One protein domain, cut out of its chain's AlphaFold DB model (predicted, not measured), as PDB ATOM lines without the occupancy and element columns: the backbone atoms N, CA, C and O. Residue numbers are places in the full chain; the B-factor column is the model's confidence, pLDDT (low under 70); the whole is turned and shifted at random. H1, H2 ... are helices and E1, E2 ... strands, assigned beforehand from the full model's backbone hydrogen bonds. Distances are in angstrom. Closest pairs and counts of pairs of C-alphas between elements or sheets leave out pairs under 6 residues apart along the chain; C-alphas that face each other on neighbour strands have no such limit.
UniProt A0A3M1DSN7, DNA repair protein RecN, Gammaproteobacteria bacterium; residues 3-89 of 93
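AT A GLANCE: This is residues 3 to 89 of the 93 residues of the protein "DNA repair protein RecN" of Gammaproteobacteria bacterium (UniProt A0A3M1DSN7). A small sheet of three strands has one helix, H1, crossing over one face, while its other face is bare; a second, short helix, H2, sits away from this two-layer body, beyond the end of E3, and makes the model long. Two long loops, residues 20 to 32 and 46 to 62, join H1 to the sheet. The printed part has 87 residues with two named helices and three named strands, in the order E1 E2 H1 E3 H2, and under half of the residues are in these elements; the class is mixed, helices and strands. The sheet's order is E2 - E1 - E3, antiparallel throughout. The whole is loose, with a radius of gyration of the C-alphas of 15.4 A and spans of 42 by 31 by 19 A.

IN THESE COORDINATES: Find C-alpha 3 at (368.328, 356.591, 326.642); from there E1, residues 3 to 10, runs 19.7 A. After a tight link, E2, residues 13 to 19, runs 16.4 A. Look next for C-alpha 33 at (366.693, 342.502, 343.868), where H1, residues 33 to 45, begins its 18.3 A. E3, residues 63 to 68, is 16.6 A long. H2, residues 75 to 82, covers 10.5 A and ends at C-alpha 82 at (360.044, 351.751, 304.604).

HOW THE PARTS SIT: Start at E1, the inner strand. E1 and E2 form an antiparallel hairpin at 177 degrees, with N 7 and O 16 within hydrogen-bond range at 2.8 A. On its other side E1 is antiparallel to E3 at 174 degrees; look for N 6 and O 65, 2.8 A apart. H1 is on the sheet at a height of 9.2 A, over E2, E1 and E3, and runs across the strands, at 73 degrees to E1 on the local plane. The closest C-alphas of H1 and E3 are those of Ala 45 and Val 64, 5.9 A apart; those of E1 and H1 are Ile 7 and Ala 41, 7.4 A apart. E2, H1 and E3 make a split strand-helix-strand unit, two strands running the same way with E1 between them, and its crossover is right-handed. H2 is not on the sheet and is apart from E1, E2 and H1. In H1 and H2 every O i to N i+4 pair is within hydrogen-bond range.

THE WHOLE: The two C-alphas farthest apart are those of Glu 30 and Glu 82, at 46.3 A. The printed part has no cut. The links from E2 to H1, 13 residues, and from H1 to E3, 17 residues, are long; that from E3 to H2, 6 residues, is short. The mean pLDDT of the printed part is 91.5, and residues 87 to 89 are under 70.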
ATOM      1  N   ARG A   3     368.278 355.192 326.186       93.94
ATOM      2  CA  ARG A   3     368.328 356.591 326.642       93.94
ATOM      3  C   ARG A   3     367.589 356.785 327.952       93.94
ATOM      4  O   ARG A   3     368.070 357.506 328.815       93.94
ATOM      5  N   SER A   4     366.436 356.145 328.092       95.62
ATOM      6  CA  SER A   4     365.682 356.166 329.336       95.62
ATOM      7  C   SER A   4     364.874 354.892 329.522       95.62
ATOM      8  O   SER A   4     364.536 354.207 328.553       95.62
ATOM      9  N   ILE A   5     364.562 354.590 330.778       96.38
ATOM     10  CA  ILE A   5     363.573 353.588 331.161       96.38
ATOM     11  C   ILE A   5     362.646 354.183 332.221       96.38
ATOM     12  O   ILE A   5     363.093 354.807 333.184       96.38
ATOM     13  N   HIS A   6     361.351 353.989 332.012       97.81
ATOM     14  CA  HIS A   6     360.278 354.419 332.896       97.81
ATOM     15  C   HIS A   6     359.508 353.182 333.344       97.81
ATOM     16  O   HIS A   6     359.112 352.364 332.511       97.81
ATOM     17  N   ILE A   7     359.305 353.042 334.649       97.56
ATOM     18  CA  ILE A   7     358.614 351.909 335.264       97.56
ATOM     19  C   ILE A   7     357.517 352.456 336.171       97.56
ATOM     20  O   ILE A   7     357.781 353.339 336.986       97.56
ATOM     21  N   ARG A   8     356.307 351.905 336.070       97.94
ATOM     22  CA  ARG A   8     355.211 352.138 337.017       97.94
ATOM     23  C   ARG A   8     354.584 350.827 337.459       97.94
ATOM     24  O   ARG A   8     354.301 349.966 336.629       97.94
ATOM     25  N   ASP A   9     354.343 350.715 338.762       97.56
ATOM     26  CA  ASP A   9     353.612 349.613 339.396       97.56
ATOM     27  C   ASP A   9     354.104 348.202 338.989       97.56
ATOM     28  O   ASP A   9     353.313 347.277 338.805       97.56
ATOM     29  N   PHE A  10     355.424 348.018 338.889       97.06
ATOM     30  CA  PHE A  10     356.075 346.771 338.467       97.06
ATOM     31  C   PHE A  10     356.765 346.073 339.645       97.06
ATOM     32  O   PHE A  10     357.690 346.623 340.245       97.06
ATOM     33  N   VAL A  11     356.356 344.848 339.982       94.88
ATOM     34  CA  VAL A  11     356.872 344.064 341.122       94.88
ATOM     35  C   VAL A  11     356.824 344.887 342.425       94.88
ATOM     36  O   VAL A  11     355.745 345.131 342.965       94.88
ATOM     37  N   ILE A  12     357.969 345.357 342.933       93.69
ATOM     38  CA  ILE A  12     358.088 346.215 344.125       93.69
ATOM     39  C   ILE A  12     358.448 347.668 343.790       93.69
ATOM     40  O   ILE A  12     358.649 348.472 344.703       93.69
ATOM     41  N   VAL A  13     358.462 348.047 342.517       94.62
ATOM     42  CA  VAL A  13     358.674 349.422 342.058       94.62
ATOM     43  C   VAL A  13     357.318 350.095 341.890       94.62
ATOM     44  O   VAL A  13     356.465 349.620 341.148       94.62
ATOM     45  N   GLU A  14     357.092 351.185 342.620       96.12
ATOM     46  CA  GLU A  14     355.924 352.046 342.395       96.12
ATOM     47  C   GLU A  14     356.168 352.962 341.197       96.12
ATOM     48  O   GLU A  14     355.368 352.984 340.266       96.12
ATOM     49  N   GLN A  15     357.312 353.644 341.184       96.81
ATOM     50  CA  GLN A  15     357.754 354.469 340.073       96.81
ATOM     51  C   GLN A  15     359.284 354.473 339.995       96.81
ATOM     52  O   GLN A  15     359.959 354.556 341.022       96.81
ATOM     53  N   LEU A  16     359.820 354.390 338.780       95.38
ATOM     54  CA  LEU A  16     361.226 354.641 338.478       95.38
ATOM     55  C   LEU A  16     361.315 355.407 337.162       95.38
ATOM     56  O   LEU A  16     360.768 354.960 336.157       95.38
ATOM     57  N   ASP A  17     362.059 356.506 337.168       95.75
ATOM     58  CA  ASP A  17     362.431 357.258 335.977       95.75
ATOM     59  C   ASP A  17     363.957 357.332 335.943       95.75
ATOM     60  O   ASP A  17     364.577 357.884 336.855       95.75
ATOM     61  N   LEU A  18     364.564 356.721 334.930       94.00
ATOM     62  CA  LEU A  18     366.012 356.666 334.793       94.00
ATOM     63  C   LEU A  18     366.432 357.118 333.400       94.00
ATOM     64  O   LEU A  18     366.015 356.530 332.403       94.00
ATOM     65  N   GLU A  19     367.315 358.109 333.351       94.75
ATOM     66  CA  GLU A  19     368.026 358.533 332.146       94.75
ATOM     67  C   GLU A  19     369.436 357.933 332.139       94.75
ATOM     68  O   GLU A  19     370.088 357.829 333.179       94.75
ATOM     69  N   LEU A  20     369.895 357.500 330.964       92.56
ATOM     70  CA  LEU A  20     371.205 356.890 330.773       92.56
ATOM     71  C   LEU A  20     372.060 357.736 329.836       92.56
ATOM     72  O   LEU A  20     371.648 358.123 328.737       92.56
ATOM     73  N   GLU A  21     373.301 357.945 330.259       91.06
ATOM     74  CA  GLU A  21     374.322 358.618 329.470       91.06
ATOM     75  C   GLU A  21     375.167 357.625 328.662       91.06
ATOM     76  O   GLU A  21     375.274 356.447 329.024       91.06
ATOM     77  N   PRO A  22     375.775 358.071 327.545       88.69
ATOM     78  CA  PRO A  22     376.701 357.249 326.776       88.69
ATOM     79  C   PRO A  22     377.840 356.680 327.626       88.69
ATOM     80  O   PRO A  22     378.383 357.347 328.502       88.69
ATOM     81  N   GLY A  23     378.262 355.458 327.298       89.25
ATOM     82  CA  GLY A  23     379.348 354.767 327.988       89.25
ATOM     83  C   GLY A  23     378.848 353.630 328.875       89.25
ATOM     84  O   GLY A  23     377.831 352.999 328.588       89.25
ATOM     85  N   ALA A  24     379.611 353.321 329.923       89.62
ATOM     86  CA  ALA A  24     379.301 352.228 330.836       89.62
ATOM     87  C   ALA A  24     378.446 352.729 332.007       89.62
ATOM     88  O   ALA A  24     378.915 353.500 332.840       89.62
ATOM     89  N   THR A  25     377.204 352.253 332.099       88.62
ATOM     90  CA  THR A  25     376.352 352.456 333.278       88.62
ATOM     91  C   THR A  25     376.517 351.279 334.236       88.62
ATOM     92  O   THR A  25     376.342 350.127 333.842       88.62
ATOM     93  N   VAL A  26     376.845 351.558 335.501       89.62
ATOM     94  CA  VAL A  26     377.014 350.534 336.540       89.62
ATOM     95  C   VAL A  26     375.903 350.669 337.572       89.62
ATOM     96  O   VAL A  26     375.829 351.662 338.289       89.62
ATOM     97  N   PHE A  27     375.067 349.637 337.677       86.25
ATOM     98  CA  PHE A  27     374.049 349.535 338.720       86.25
ATOM     99  C   PHE A  27     374.607 348.790 339.926       86.25
ATOM    100  O   PHE A  27     374.948 347.605 339.843       86.25
ATOM    101  N   THR A  28     374.679 349.484 341.056       88.38
ATOM    102  CA  THR A  28     375.060 348.914 342.348       88.38
ATOM    103  C   THR A  28     373.837 348.823 343.258       88.38
ATOM    104  O   THR A  28     372.805 349.445 343.012       88.38
ATOM    105  N   GLY A  29     373.922 348.001 344.297       84.56
ATOM    106  CA  GLY A  29     372.845 347.847 345.265       84.56
ATOM    107  C   GLY A  29     373.263 346.947 346.418       84.56
ATOM    108  O   GLY A  29     374.154 346.114 346.261       84.56
ATOM    109  N   GLU A  30     372.618 347.133 347.567       85.50
ATOM    110  CA  GLU A  30     372.827 346.320 348.773       85.50
ATOM    111  C   GLU A  30     372.294 344.897 348.579       85.50
ATOM    112  O   GLU A  30     372.957 343.911 348.899       85.50
ATOM    113  N   THR A  31     371.104 344.792 347.985       78.88
ATOM    114  CA  THR A  31     370.478 343.526 347.617       78.88
ATOM    115  C   THR A  31     370.316 343.467 346.101       78.88
ATOM    116  O   THR A  31     369.955 344.447 345.448       78.88
ATOM    117  N   GLY A  32     370.594 342.304 345.506       79.94
ATOM    118  CA  GLY A  32     370.526 342.119 344.051       79.94
ATOM    119  C   GLY A  32     369.130 342.320 343.449       79.94
ATOM    120  O   GLY A  32     369.021 342.473 342.234       79.94
ATOM    121  N   ALA A  33     368.085 342.375 344.283       85.81
ATOM    122  CA  ALA A  33     366.693 342.502 343.868       85.81
ATOM    123  C   ALA A  33     366.449 343.730 342.980       85.81
ATOM    124  O   ALA A  33     365.890 343.589 341.899       85.81
ATOM    125  N   GLY A  34     366.926 344.918 343.377       86.31
ATOM    126  CA  GLY A  34     366.706 346.146 342.601       86.31
ATOM    127  C   GLY A  34     367.334 346.097 341.204       86.31
ATOM    128  O   GLY A  34     366.735 346.543 340.228       86.31
ATOM    129  N   LYS A  35     368.517 345.481 341.093       91.50
ATOM    130  CA  LYS A  35     369.203 345.299 339.812       91.50
ATOM    131  C   LYS A  35     368.471 344.296 338.919       91.50
ATOM    132  O   LYS A  35     368.274 344.585 337.745       91.50
ATOM    133  N   SER A  36     368.070 343.145 339.465       91.75
ATOM    134  CA  SER A  36     367.311 342.138 338.711       91.75
ATOM    135  C   SER A  36     365.985 342.699 338.203       91.75
ATOM    136  O   SER A  36     365.698 342.557 337.025       91.75
ATOM    137  N   ILE A  37     365.255 343.454 339.029       92.88
ATOM    138  CA  ILE A  37     363.994 344.096 338.628       92.88
ATOM    139  C   ILE A  37     364.182 345.030 337.427       92.88
ATOM    140  O   ILE A  37     363.344 345.043 336.530       92.88
ATOM    141  N   LEU A  38     365.268 345.808 337.390       92.44
ATOM    142  CA  LEU A  38     365.547 346.699 336.262       92.44
ATOM    143  C   LEU A  38     365.844 345.917 334.975       92.44
ATOM    144  O   LEU A  38     365.399 346.316 333.899       92.44
ATOM    145  N   VAL A  39     366.565 344.800 335.085       92.69
ATOM    146  CA  VAL A  39     366.831 343.901 333.952       92.69
ATOM    147  C   VAL A  39     365.537 343.244 333.466       92.69
ATOM    148  O   VAL A  39     365.281 343.254 332.266       92.69
ATOM    149  N   ASP A  40     364.696 342.755 334.378       94.69
ATOM    150  CA  ASP A  40     363.408 342.129 334.052       94.69
ATOM    151  C   ASP A  40     362.449 343.131 333.389       94.69
ATOM    152  O   ASP A  40     361.794 342.817 332.395       94.69
ATOM    153  N   ALA A  41     362.400 344.366 333.894       95.88
ATOM    154  CA  ALA A  41     361.614 345.443 333.299       95.88
ATOM    155  C   ALA A  41     362.103 345.774 331.880       95.88
ATOM    156  O   ALA A  41     361.296 345.908 330.957       95.88
ATOM    157  N   LEU A  42     363.420 345.866 331.678       95.75
ATOM    158  CA  LEU A  42     363.993 346.083 330.351       95.75
ATOM    159  C   LEU A  42     363.666 344.927 329.393       95.75
ATOM    160  O   LEU A  42     363.315 345.186 328.244       95.75
ATOM    161  N   GLY A  43     363.730 343.678 329.862       96.25
ATOM    162  CA  GLY A  43     363.316 342.501 329.094       96.25
ATOM    163  C   GLY A  43     361.857 342.594 328.649       96.25
ATOM    164  O   GLY A  43     361.552 342.455 327.463       96.25
ATOM    165  N   LEU A  44     360.955 342.957 329.568       96.06
ATOM    166  CA  LEU A  44     359.539 343.159 329.252       96.06
ATOM    167  C   LEU A  44     359.337 344.241 328.178       96.06
ATOM    168  O   LEU A  44     358.566 344.038 327.240       96.06
ATOM    169  N   ALA A  45     360.048 345.368 328.273       96.12
ATOM    170  CA  ALA A  45     359.980 346.441 327.278       96.12
ATOM    171  C   ALA A  45     360.500 346.020 325.890       96.12
ATOM    172  O   ALA A  45     360.106 346.604 324.882       96.12
ATOM    173  N   LEU A  46     361.376 345.015 325.836       95.31
ATOM    174  CA  LEU A  46     361.930 344.445 324.607       95.31
ATOM    175  C   LEU A  46     361.089 343.289 324.037       95.31
ATOM    176  O   LEU A  46     361.433 342.758 322.981       95.31
ATOM    177  N   GLY A  47     359.971 342.939 324.682       95.56
ATOM    178  CA  GLY A  47     359.026 341.936 324.193       95.56
ATOM    179  C   GLY A  47     359.110 340.577 324.886       95.56
ATOM    180  O   GLY A  47     358.516 339.619 324.384       95.56
ATOM    181  N   ASP A  48     359.798 340.474 326.028       96.31
ATOM    182  CA  ASP A  48     359.712 339.273 326.860       96.31
ATOM    183  C   ASP A  48     358.274 339.012 327.323       96.31
ATOM    184  O   ASP A  48     357.392 339.879 327.336       96.31
ATOM    185  N   ARG A  49     358.019 337.764 327.715       94.56
ATOM    186  CA  ARG A  49     356.684 337.323 328.104       94.56
ATOM    187  C   ARG A  49     356.192 338.073 329.346       94.56
ATOM    188  O   ARG A  49     356.727 337.905 330.438       94.56
ATOM    189  N   ALA A  50     355.084 338.791 329.195       93.69
ATOM    190  CA  ALA A  50     354.367 339.389 330.314       93.69
ATOM    191  C   ALA A  50     353.669 338.324 331.188       93.69
ATOM    192  O   ALA A  50     353.059 337.383 330.668       93.69
ATOM    193  N   SER A  51     353.708 338.510 332.511       94.00
ATOM    194  CA  SER A  51     352.916 337.760 333.500       94.00
ATOM    195  C   SER A  51     352.165 338.724 334.421       94.00
ATOM    196  O   SER A  51     352.642 339.826 334.687       94.00
ATOM    197  N   ALA A  52     351.015 338.294 334.948       94.75
ATOM    198  CA  ALA A  52     350.260 339.053 335.946       94.75
ATOM    199  C   ALA A  52     351.060 339.269 337.246       94.75
ATOM    200  O   ALA A  52     350.872 340.285 337.906       94.75
ATOM    201  N   ASP A  53     351.998 338.371 337.563       94.31
ATOM    202  CA  ASP A  53     352.863 338.468 338.751       94.31
ATOM    203  C   ASP A  53     353.843 339.651 338.690       94.31
ATOM    204  O   ASP A  53     354.433 340.032 339.700       94.31
ATOM    205  N   LEU A  54     354.022 340.244 337.504       95.31
ATOM    206  CA  LEU A  54     354.820 341.454 337.319       95.31
ATOM    207  C   LEU A  54     354.068 342.715 337.763       95.31
ATOM    208  O   LEU A  54     354.693 343.755 337.962       95.31
ATOM    209  N   VAL A  55     352.744 342.648 337.929       97.19
ATOM    210  CA  VAL A  55     351.942 343.769 338.425       97.19
ATOM    211  C   VAL A  55     352.104 343.876 339.935       97.19
ATOM    212  O   VAL A  55     351.872 342.919 340.673       97.19
ATOM    213  N   ARG A  56     352.480 345.065 340.410       96.06
ATOM    214  CA  ARG A  56     352.607 345.351 341.840       96.06
ATOM    215  C   ARG A  56     351.309 345.006 342.572       96.06
ATOM    216  O   ARG A  56     350.210 345.337 342.128       96.06
ATOM    217  N   HIS A  57     351.440 344.394 343.746       95.56
ATOM    218  CA  HIS A  57     350.292 344.007 344.561       95.56
ATOM    219  C   HIS A  57     349.329 345.185 344.798       95.56
ATOM    220  O   HIS A  57     349.732 346.260 345.246       95.56
ATOM    221  N   GLY A  58     348.035 344.967 344.541       95.81
ATOM    222  CA  GLY A  58     346.985 345.979 344.705       95.81
ATOM    223  C   GLY A  58     346.866 346.970 343.543       95.81
ATOM    224  O   GLY A  58     346.055 347.895 343.612       95.81
ATOM    225  N   ARG A  59     347.644 346.788 342.470       98.00
ATOM    226  CA  ARG A  59     347.561 347.584 341.243       98.00
ATOM    227  C   ARG A  59     346.877 346.797 340.136       98.00
ATOM    228  O   ARG A  59     346.800 345.573 340.166       98.00
ATOM    229  N   ARG A  60     346.314 347.529 339.174       97.06
ATOM    230  CA  ARG A  60     345.554 346.948 338.057       97.06
ATOM    231  C   ARG A  60     346.421 346.617 336.847       97.06
ATOM    232  O   ARG A  60     346.038 345.756 336.065       97.06
ATOM    233  N   GLN A  61     347.527 347.332 336.678       96.62
ATOM    234  CA  GLN A  61     348.454 347.179 335.563       96.62
ATOM    235  C   GLN A  61     349.853 347.615 335.994       96.62
ATOM    236  O   GLN A  61     349.982 348.383 336.946       96.62
ATOM    237  N   ALA A  62     350.860 347.137 335.271       97.12
ATOM    238  CA  ALA A  62     352.217 347.658 335.302       97.12
ATOM    239  C   ALA A  62     352.524 348.280 333.941       97.12
ATOM    240  O   ALA A  62     352.052 347.791 332.912       97.12
ATOM    241  N   GLU A  63     353.332 349.331 333.931       97.12
ATOM    242  CA  GLU A  63     353.817 349.960 332.707       97.12
ATOM    243  C   GLU A  63     355.338 349.961 332.727       97.12
ATOM    244  O   GLU A  63     355.955 350.396 333.699       97.12
ATOM    245  N   VAL A  64     355.941 349.508 331.633       97.44
ATOM    246  CA  VAL A  64     357.366 349.705 331.391       97.44
ATOM    247  C   VAL A  64     357.531 350.314 330.011       97.44
ATOM    248  O   VAL A  64     356.934 349.857 329.040       97.44
ATOM    249  N   SER A  65     358.312 351.382 329.922       96.88
ATOM    250  CA  SER A  65     358.634 352.056 328.668       96.88
ATOM    251  C   SER A  65     360.130 352.301 328.598       96.88
ATOM    252  O   SER A  65     360.709 352.863 329.521       96.88
ATOM    253  N   ALA A  66     360.753 351.898 327.496       96.31
ATOM    254  CA  ALA A  66     362.167 352.121 327.240       96.31
ATOM    255  C   ALA A  66     362.328 352.970 325.975       96.31
ATOM    256  O   ALA A  66     361.737 352.676 324.937       96.31
ATOM    257  N   CYS A  67     363.131 354.026 326.061       94.12
ATOM    258  CA  CYS A  67     363.460 354.874 324.925       94.12
ATOM    259  C   CYS A  67     364.843 354.500 324.399       94.12
ATOM    260  O   CYS A  67     365.816 354.492 325.153       94.12
ATOM    261  N   PHE A  68     364.950 354.234 323.100       90.88
ATOM    262  CA  PHE A  68     366.219 353.932 322.449       90.88
ATOM    263  C   PHE A  68     366.547 354.996 321.407       90.88
ATOM    264  O   PHE A  68     365.757 355.280 320.514       90.88
ATOM    265  N   GLY A  69     367.759 355.539 321.480       88.25
ATOM    266  CA  GLY A  69     368.347 356.272 320.366       88.25
ATOM    267  C   GLY A  69     368.843 355.290 319.307       88.25
ATOM    268  O   GLY A  69     369.654 354.412 319.623       88.25
ATOM    269  N   ILE A  70     368.387 355.449 318.070       87.00
ATOM    270  CA  ILE A  70     368.830 354.669 316.910       87.00
ATOM    271  C   ILE A  70     369.716 355.526 316.005       87.00
ATOM    272  O   ILE A  70     369.497 356.727 315.868       87.00
ATOM    273  N   GLY A  71     370.756 354.915 315.437       84.75
ATOM    274  CA  GLY A  71     371.614 355.580 314.456       84.75
ATOM    275  C   GLY A  71     370.927 355.640 313.092       84.75
ATOM    276  O   GLY A  71     370.189 354.716 312.743       84.75
ATOM    277  N   ALA A  72     371.193 356.701 312.327       81.62
ATOM    278  CA  ALA A  72     370.593 356.910 311.007       81.62
ATOM    279  C   ALA A  72     370.921 355.779 310.015       81.62
ATOM    280  O   ALA A  72     370.071 355.397 309.223       81.62
ATOM    281  N   ASP A  73     372.107 355.177 310.130       85.31
ATOM    282  CA  ASP A  73     372.588 354.141 309.205       85.31
ATOM    283  C   ASP A  73     372.283 352.706 309.677       85.31
ATOM    284  O   ASP A  73     372.945 351.749 309.279       85.31
ATOM    285  N   THR A  74     371.315 352.534 310.581       89.44
ATOM    286  CA  THR A  74     370.949 351.208 311.105       89.44
ATOM    287  C   THR A  74     369.839 350.560 310.279       89.44
ATOM    288  O   THR A  74     368.983 351.251 309.730       89.44
ATOM    289  N   GLU A  75     369.786 349.223 310.258       91.56
ATOM    290  CA  GLU A  75     368.668 348.485 309.643       91.56
ATOM    291  C   GLU A  75     367.314 348.933 310.221       91.56
ATOM    292  O   GLU A  75     366.339 349.082 309.495       91.56
ATOM    293  N   VAL A  76     367.262 349.231 311.524       89.62
ATOM    294  CA  VAL A  76     366.050 349.745 312.180       89.62
ATOM    295  C   VAL A  76     365.609 351.079 311.574       89.62
ATOM    296  O   VAL A  76     364.421 351.265 311.329       89.62
ATOM    297  N   ALA A  77     366.539 351.999 311.307       88.88
ATOM    298  CA  ALA A  77     366.214 353.275 310.676       88.88
ATOM    299  C   ALA A  77     365.666 353.081 309.252       88.88
ATOM    300  O   ALA A  77     364.639 353.669 308.917       88.88
ATOM    301  N   GLN A  78     366.272 352.187 308.465       90.25
ATOM    302  CA  GLN A  78     365.796 351.839 307.118       90.25
ATOM    303  C   GLN A  78     364.390 351.223 307.155       90.25
ATOM    304  O   GLN A  78     363.503 351.642 306.418       90.25
ATOM    305  N   ARG A  79     364.142 350.282 308.074       91.50
ATOM    306  CA  ARG A  79     362.818 349.669 308.271       91.50
ATOM    307  C   ARG A  79     361.753 350.688 308.656       91.50
ATOM    308  O   ARG A  79     360.627 350.616 308.171       91.50
ATOM    309  N   LEU A  80     362.089 351.640 309.522       90.00
ATOM    310  CA  LEU A  80     361.168 352.714 309.891       90.00
ATOM    311  C   LEU A  80     360.875 353.635 308.703       90.00
ATOM    312  O   LEU A  80     359.741 354.086 308.561       90.00
ATOM    313  N   GLU A  81     361.852 353.893 307.837       89.69
ATOM    314  CA  GLU A  81     361.651 354.645 306.596       89.69
ATOM    315  C   GLU A  81     360.728 353.909 305.616       89.69
ATOM    316  O   GLU A  81     359.762 354.506 305.142       89.69
ATOM    317  N   GLU A  82     360.936 352.606 305.406       92.94
ATOM    318  CA  GLU A  82     360.044 351.751 304.604       92.94
ATOM    319  C   GLU A  82     358.591 351.790 305.112       92.94
ATOM    320  O   GLU A  82     357.645 351.767 304.326       92.94
ATOM    321  N   MET A  83     358.405 351.887 306.432       92.88
ATOM    322  CA  MET A  83     357.093 351.996 307.079       92.88
ATOM    323  C   MET A  83     356.496 353.415 307.046       92.88
ATOM    324  O   MET A  83     355.386 353.618 307.537       92.88
ATOM    325  N   GLY A  84     357.210 354.412 306.510       90.62
ATOM    326  CA  GLY A  84     356.792 355.819 306.533       90.62
ATOM    327  C   GLY A  84     356.871 356.467 307.924       90.62
ATOM    328  O   GLY A  84     356.261 357.506 308.168       90.62
ATOM    329  N   LEU A  85     357.618 355.860 308.846       87.62
ATOM    330  CA  LEU A  85     357.762 356.263 310.247       87.62
ATOM    331  C   LEU A  85     359.069 357.018 310.530       87.62
ATOM    332  O   LEU A  85     359.343 357.345 311.683       87.62
ATOM    333  N   ALA A  86     359.859 357.353 309.505       76.19
ATOM    334  CA  ALA A  86     361.132 358.065 309.659       76.19
ATOM    335  C   ALA A  86     361.013 359.372 310.475       76.19
ATOM    336  O   ALA A  86     361.909 359.709 311.247       76.19
ATOM    337  N   GLY A  87     359.878 360.079 310.386       68.75
ATOM    338  CA  GLY A  87     359.618 361.312 311.143       68.75
ATOM    339  C   GLY A  87     359.397 361.134 312.654       68.75
ATOM    340  O   GLY A  87     359.372 362.127 313.383       68.75
ATOM    341  N   LEU A  88     359.240 359.897 313.147       66.94
ATOM    342  CA  LEU A  88     359.164 359.602 314.585       66.94
ATOM    343  C   LEU A  88     360.544 359.590 315.252       66.94
ATOM    344  O   LEU A  88     360.636 359.728 316.474       66.94
ATOM    345  N   ILE A  89     361.618 359.489 314.466       62.19
ATOM    346  CA  ILE A  89     362.989 359.627 314.947       62.19
ATOM    347  C   ILE A  89     363.263 361.122 315.113       62.19
ATOM    348  O   ILE A  89     363.805 361.780 314.228       62.19
TER     349      ILE A  89